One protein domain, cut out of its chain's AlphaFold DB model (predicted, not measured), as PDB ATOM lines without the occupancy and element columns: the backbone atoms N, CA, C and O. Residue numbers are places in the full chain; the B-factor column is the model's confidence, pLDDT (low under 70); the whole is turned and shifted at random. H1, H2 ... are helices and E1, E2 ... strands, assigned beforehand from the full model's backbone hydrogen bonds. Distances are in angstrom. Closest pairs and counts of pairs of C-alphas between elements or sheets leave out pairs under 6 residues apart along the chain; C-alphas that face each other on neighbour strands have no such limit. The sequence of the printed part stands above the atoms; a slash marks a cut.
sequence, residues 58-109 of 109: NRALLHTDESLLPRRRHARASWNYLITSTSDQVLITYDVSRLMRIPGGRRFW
ATOM      1  N   ASN A  58      13.244  24.274  10.341       89.62
ATOM      2  CA  ASN A  58      14.588  24.833  10.220       89.62
ATOM      3  C   ASN A  58      15.087  24.656   8.788       89.62
ATOM      4  O   ASN A  58      15.155  23.539   8.274       89.62
ATOM      5  N   ARG A  59      15.460  25.760   8.137       90.81
ATOM      6  CA  ARG A  59      16.035  25.733   6.790       90.81
ATOM      7  C   ARG A  59      17.557  25.679   6.886       90.81
ATOM      8  O   ARG A  59      18.178  26.643   7.320       90.81
ATOM      9  N   ALA A  60      18.146  24.572   6.444       93.19
ATOM     10  CA  ALA A  60      19.593  24.435   6.304       93.19
ATOM     11  C   ALA A  60      20.033  24.842   4.890       93.19
ATOM     12  O   ALA A  60      19.419  24.435   3.902       93.19
ATOM     13  N   LEU A  61      21.091  25.647   4.793       93.12
ATOM     14  CA  LEU A  61      21.684  26.083   3.531       93.12
ATOM     15  C   LEU A  61      23.187  25.849   3.590       93.12
ATOM     16  O   LEU A  61      23.844  26.385   4.471       93.12
ATOM     17  N   LEU A  62      23.714  25.091   2.631       94.44
ATOM     18  CA  LEU A  62      25.152  24.992   2.416       94.44
ATOM     19  C   LEU A  62      25.623  26.247   1.679       94.44
ATOM     20  O   LEU A  62      25.125  26.543   0.589       94.44
ATOM     21  N   HIS A  63      26.587  26.971   2.236       93.62
ATOM     22  CA  HIS A  63      27.105  28.189   1.616       93.62
ATOM     23  C   HIS A  63      28.617  28.343   1.791       93.62
ATOM     24  O   HIS A  63      29.272  27.641   2.555       93.62
ATOM     25  N   THR A  64      29.192  29.289   1.044       93.81
ATOM     26  CA  THR A  64      30.584  29.737   1.241       93.81
ATOM     27  C   THR A  64      30.685  31.235   1.521       93.81
ATOM     28  O   THR A  64      31.771  31.802   1.449       93.81
ATOM     29  N   ASP A  65      29.553  31.882   1.805       92.19
ATOM     30  CA  ASP A  65      29.494  33.301   2.148       92.19
ATOM     31  C   ASP A  65      30.009  33.553   3.575       92.19
ATOM     32  O   ASP A  65      29.373  33.168   4.555       92.19
ATOM     33  N   GLU A  66      31.164  34.212   3.689       90.31
ATOM     34  CA  GLU A  66      31.754  34.588   4.975       90.31
ATOM     35  C   GLU A  66      31.089  35.815   5.624       90.31
ATOM     36  O   GLU A  66      31.418  36.136   6.770       90.31
ATOM     37  N   SER A  67      30.179  36.512   4.930       89.75
ATOM     38  CA  SER A  67      29.488  37.698   5.456       89.75
ATOM     39  C   SER A  67      28.595  37.380   6.663       89.75
ATOM     40  O   SER A  67      28.368  38.247   7.510       89.75
ATOM     41  N   LEU A  68      28.165  36.120   6.781       89.62
ATOM     42  CA  LEU A  68      27.356  35.591   7.883       89.62
ATOM     43  C   LEU A  68      28.181  35.227   9.130       89.62
ATOM     44  O   LEU A  68      27.624  34.892  10.172       89.62
ATOM     45  N   LEU A  69      29.513  35.298   9.049       91.88
ATOM     46  CA  LEU A  69      30.407  34.976  10.158       91.88
ATOM     47  C   LEU A  69      30.718  36.211  11.012       91.88
ATOM     48  O   LEU A  69      30.647  37.346  10.532       91.88
ATOM     49  N   PRO A  70      31.188  36.019  12.261       92.44
ATOM     50  CA  PRO A  70      31.728  37.110  13.053       92.44
ATOM     51  C   PRO A  70      32.751  37.944  12.269       92.44
ATOM     52  O   PRO A  70      33.706  37.422  11.678       92.44
ATOM     53  N   ARG A  71      32.567  39.273  12.313       90.56
ATOM     54  CA  ARG A  71      33.463  40.247  11.663       90.56
ATOM     55  C   ARG A  71      34.904  40.111  12.159       90.56
ATOM     56  O   ARG A  71      35.850  40.238  11.386       90.56
ATOM     57  N   ARG A  72      35.083  39.828  13.454       93.06
ATOM     58  CA  ARG A  72      36.397  39.555  14.049       93.06
ATOM     59  C   ARG A  72      36.799  38.117  13.734       93.06
ATOM     60  O   ARG A  72      36.199  37.189  14.264       93.06
ATOM     61  N   ARG A  73      37.851  37.928  12.928       90.19
ATOM     62  CA  ARG A  73      38.332  36.593  12.513       90.19
ATOM     63  C   ARG A  73      38.622  35.657  13.693       90.19
ATOM     64  O   ARG A  73      38.271  34.489  13.622       90.19
ATOM     65  N   HIS A  74      39.182  36.174  14.788       92.75
ATOM     66  CA  HIS A  74      39.464  35.388  15.999       92.75
ATOM     67  C   HIS A  74      38.211  34.922  16.756       92.75
ATOM     68  O   HIS A  74      38.308  34.012  17.571       92.75
ATOM     69  N   ALA A  75      37.048  35.521  16.491       92.38
ATOM     70  CA  ALA A  75      35.778  35.106  17.083       92.38
ATOM     71  C   ALA A  75      35.059  34.025  16.258       92.38
ATOM     72  O   ALA A  75      34.012  33.546  16.677       92.38
ATOM     73  N   ARG A  76      35.588  33.644  15.085       92.75
ATOM     74  CA  ARG A  76      34.982  32.616  14.234       92.75
ATOM     75  C   ARG A  76      35.249  31.232  14.825       92.75
ATOM     76  O   ARG A  76      36.382  30.745  14.817       92.75
ATOM     77  N   ALA A  77      34.196  30.601  15.322       92.62
ATOM     78  CA  ALA A  77      34.224  29.249  15.864       92.62
ATOM     79  C   ALA A  77      33.684  28.229  14.851       92.62
ATOM     80  O   ALA A  77      33.176  28.590  13.790       92.62
ATOM     81  N   SER A  78      33.781  26.938  15.183       93.50
ATOM     82  CA  SER A  78      33.142  25.871  14.397       93.50
ATOM     83  C   SER A  78      31.615  25.968  14.395       93.50
ATOM     84  O   SER A  78      30.963  25.362  13.555       93.50
ATOM     85  N   TRP A  79      31.049  26.715  15.338       94.44
ATOM     86  CA  TRP A  79      29.635  27.024  15.427       94.44
ATOM     87  C   TRP A  79      29.505  28.493  15.824       94.44
ATOM     88  O   TRP A  79      30.079  28.917  16.825       94.44
ATOM     89  N   ASN A  80      28.797  29.275  15.015       93.56
ATOM     90  CA  ASN A  80      28.533  30.686  15.259       93.56
ATOM     91  C   ASN A  80      27.022  30.897  15.261       93.56
ATOM     92  O   ASN A  80      26.308  30.275  14.472       93.56
ATOM     93  N   TYR A  81      26.549  31.785  16.126       90.56
ATOM     94  CA  TYR A  81      25.164  32.222  16.130       90.56
ATOM     95  C   TYR A  81      25.100  33.719  15.828       90.56
ATOM     96  O   TYR A  81      25.963  34.493  16.246       90.56
ATOM     97  N   LEU A  82      24.068  34.116  15.099       88.69
ATOM     98  CA  LEU A  82      23.740  35.500  14.811       88.69
ATOM     99  C   LEU A  82      22.309  35.744  15.281       88.69
ATOM    100  O   LEU A  82      21.367  35.116  14.803       88.69
ATOM    101  N   ILE A  83      22.177  36.663  16.233       87.81
ATOM    102  CA  ILE A  83      20.898  37.159  16.740       87.81
ATOM    103  C   ILE A  83      20.805  38.614  16.306       87.81
ATOM    104  O   ILE A  83      21.744  39.386  16.524       87.81
ATOM    105  N   THR A  84      19.697  38.990  15.676       80.81
ATOM    106  CA  THR A  84      19.422  40.385  15.329       80.81
ATOM    107  C   THR A  84      18.373  40.940  16.282       80.81
ATOM    108  O   THR A  84      17.505  40.219  16.757       80.81
ATOM    109  N   SER A  85      18.412  42.242  16.566       83.06
ATOM    110  CA  SER A  85      17.416  42.889  17.437       83.06
ATOM    111  C   SER A  85      16.015  42.972  16.819       83.06
ATOM    112  O   SER A  85      15.100  43.503  17.435       83.06
ATOM    113  N   THR A  86      15.861  42.526  15.573       81.88
ATOM    114  CA  THR A  86      14.643  42.650  14.768       81.88
ATOM    115  C   THR A  86      13.934  41.312  14.567       81.88
ATOM    116  O   THR A  86      12.941  41.265  13.848       81.88
ATOM    117  N   SER A  87      14.469  40.219  15.117       81.12
ATOM    118  CA  SER A  87      13.910  38.878  14.972       81.12
ATOM    119  C   SER A  87      14.264  38.022  16.180       81.12
ATOM    120  O   SER A  87      15.420  37.971  16.587       81.12
ATOM    121  N   ASP A  88      13.288  37.271  16.681       80.38
ATOM    122  CA  ASP A  88      13.520  36.231  17.690       80.38
ATOM    123  C   ASP A  88      14.154  34.962  17.083       80.38
ATOM    124  O   ASP A  88      14.392  33.971  17.775       80.38
ATOM    125  N   GLN A  89      14.421  34.960  15.772       82.94
ATOM    126  CA  GLN A  89      15.079  33.853  15.090       82.94
ATOM    127  C   GLN A  89      16.595  33.942  15.237       82.94
ATOM    128  O   GLN A  89      17.220  34.967  14.961       82.94
ATOM    129  N   VAL A  90      17.193  32.813  15.608       87.81
ATOM    130  CA  VAL A  90      18.642  32.656  15.688       87.81
ATOM    131  C   VAL A  90      19.133  32.024  14.394       87.81
ATOM    132  O   VAL A  90      18.736  30.909  14.056       87.81
ATOM    133  N   LEU A  91      20.023  32.713  13.682       90.38
ATOM    134  CA  LEU A  91      20.766  32.090  12.595       90.38
ATOM    135  C   LEU A  91      21.963  31.355  13.185       90.38
ATOM    136  O   LEU A  91      22.714  31.905  13.990       90.38
ATOM    137  N   ILE A  92      22.146  30.116  12.757       93.25
ATOM    138  CA  ILE A  92      23.269  29.282  13.145       93.25
ATOM    139  C   ILE A  92      24.085  28.955  11.895       93.25
ATOM    140  O   ILE A  92      23.538  28.467  10.908       93.25
ATOM    141  N   THR A  93      25.395  29.171  11.971       94.81
ATOM    142  CA  THR A  93      26.358  28.803  10.928       94.81
ATOM    143  C   THR A  93      27.386  27.828  11.496       94.81
ATOM    144  O   THR A  93      27.996  28.104  12.536       94.81
ATOM    145  N   TYR A  94      27.607  26.705  10.814       95.50
ATOM    146  CA  TYR A  94      28.566  25.672  11.213       95.50
ATOM    147  C   TYR A  94      29.762  25.678  10.266       95.50
ATOM    148  O   TYR A  94      29.565  25.654   9.072       95.50
ATOM    149  N   ASP A  95      31.005  25.641  10.744       94.88
ATOM    150  CA  ASP A  95      32.154  25.363   9.863       94.88
ATOM    151  C   ASP A  95      32.200  23.860   9.571       94.88
ATOM    152  O   ASP A  95      32.903  23.102  10.249       94.88
ATOM    153  N   VAL A  96      31.420  23.400   8.593       94.69
ATOM    154  CA  VAL A  96      31.336  21.972   8.254       94.69
ATOM    155  C   VAL A  96      32.690  21.459   7.759       94.69
ATOM    156  O   VAL A  96      33.082  20.339   8.088       94.69
ATOM    157  N   SER A  97      33.459  22.299   7.054       94.44
ATOM    158  CA  SER A  97      34.833  21.973   6.654       94.44
ATOM    159  C   SER A  97      35.730  21.665   7.850       94.44
ATOM    160  O   SER A  97      36.480  20.689   7.824       94.44
ATOM    161  N   ARG A  98      35.666  22.472   8.912       92.75
ATOM    162  CA  ARG A  98      36.439  22.252  10.140       92.75
ATOM    163  C   ARG A  98      35.909  21.071  10.944       92.75
ATOM    164  O   ARG A  98      36.720  20.263  11.388       92.75
ATOM    165  N   LEU A  99      34.592  20.973  11.130       94.06
ATOM    166  CA  LEU A  99      33.955  19.919  11.928       94.06
ATOM    167  C   LEU A  99      34.188  18.531  11.326       94.06
ATOM    168  O   LEU A  99      34.517  17.599  12.052       94.06
ATOM    169  N   MET A 100      34.085  18.417  10.002       94.81
ATOM    170  CA  MET A 100      34.224  17.149   9.282       94.81
ATOM    171  C   MET A 100      35.625  16.934   8.699       94.81
ATOM    172  O   MET A 100      35.862  15.933   8.029       94.81
ATOM    173  N   ARG A 101      36.568  17.855   8.949       94.25
ATOM    174  CA  ARG A 101      37.953  17.807   8.440       94.25
ATOM    175  C   ARG A 101      38.017  17.643   6.915       94.25
ATOM    176  O   ARG A 101      38.852  16.902   6.399       94.25
ATOM    177  N   ILE A 102      37.139  18.345   6.199       93.12
ATOM    178  CA  ILE A 102      37.072  18.286   4.736       93.12
ATOM    179  C   ILE A 102      38.354  18.914   4.168       93.12
ATOM    180  O   ILE A 102      38.651  20.071   4.485       93.12
ATOM    181  N   PRO A 103      39.128  18.181   3.349       90.50
ATOM    182  CA  PRO A 103      40.352  18.705   2.766       90.50
ATOM    183  C   PRO A 103      40.047  19.744   1.680       90.50
ATOM    184  O   PRO A 103      39.060  19.641   0.955       90.50
ATOM    185  N   GLY A 104      40.932  20.731   1.539       88.75
ATOM    186  CA  GLY A 104      40.858  21.753   0.493       88.75
ATOM    187  C   GLY A 104      40.966  23.182   1.025       88.75
ATOM    188  O   GLY A 104      40.862  23.436   2.223       88.75
ATOM    189  N   GLY A 105      41.200  24.130   0.115       85.94
ATOM    190  CA  GLY A 105      41.295  25.556   0.457       85.94
ATOM    191  C   GLY A 105      39.939  26.240   0.648       85.94
ATOM    192  O   GLY A 105      39.857  27.281   1.296       85.94
ATOM    193  N   ARG A 106      38.864  25.659   0.100       89.44
ATOM    194  CA  ARG A 106      37.509  26.209   0.189       89.44
ATOM    195  C   ARG A 106      36.836  25.771   1.489       89.44
ATOM    196  O   ARG A 106      36.845  24.591   1.826       89.44
ATOM    197  N   ARG A 107      36.231  26.730   2.192       90.75
ATOM    198  CA  ARG A 107      35.436  26.492   3.402       90.75
ATOM    199  C   ARG A 107      33.959  26.377   3.056       90.75
ATOM    200  O   ARG A 107      33.454  27.175   2.267       90.75
ATOM    201  N   PHE A 108      33.306  25.398   3.663       92.62
ATOM    202  CA  PHE A 108      31.875  25.159   3.585       92.62
ATOM    203  C   PHE A 108      31.261  25.397   4.951       92.62
ATOM    204  O   PHE A 108      31.768  24.881   5.955       92.62
ATOM    205  N   TRP A 109      30.187  26.171   4.938       90.19
ATOM    206  CA  TRP A 109      29.424  26.539   6.109       90.19
ATOM    207  C   TRP A 109      27.974  26.067   5.998       90.19
ATOM    208  O   TRP A 109      27.481  26.004   4.842       90.19
TER     209      TRP A 109
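Overview. This is residues 58 to 109 of the 109 residues of the protein "Amine oxidase domain protein" of Mycobacterium xenopi 4042 (UniProt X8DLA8). There is little regular structure here: a two-stranded antiparallel hairpin, E1 and E2, sticks out with its turn, residues 84 to 89, while short helix H1 follows E2 at the other end and the last residues fold back toward E2. The printed part has 52 residues, 14 of them in named elements, in the order E1, E2, H1; the class is mixed. It is only just compact, close to loose, with a radius of gyration of the C-alphas of 11.7 A and spans of 37 by 26 by 16 A.

Arrangement. After residues 58 to 78, with no named element, look at E1, residues 79 to 83, and E2, residues 90 to 94, a hairpin at 159 degrees. N 82 and O 91 are 2.8 A apart, within hydrogen-bond range; C-alphas 81 and 92 face each other at 4.6 A. H1, residues 96 to 99, is apart from E1; it is too short for an O i to N i+4 pair, and its one O i to N i+3 pair is within range.

Along the chain. Find C-alpha 79 at (29.635, 27.024, 15.427); E1 runs 13.4 A from there. E2 spans 12.9 A, and H1 ends at C-alpha 99, (33.955, 19.919, 11.928).

Size, cuts and confidence. The C-alphas farthest apart, Thr 86 and Pro 103, are 37.1 A apart. The printed part has no cut, and no printed residue is under pLDDT 70.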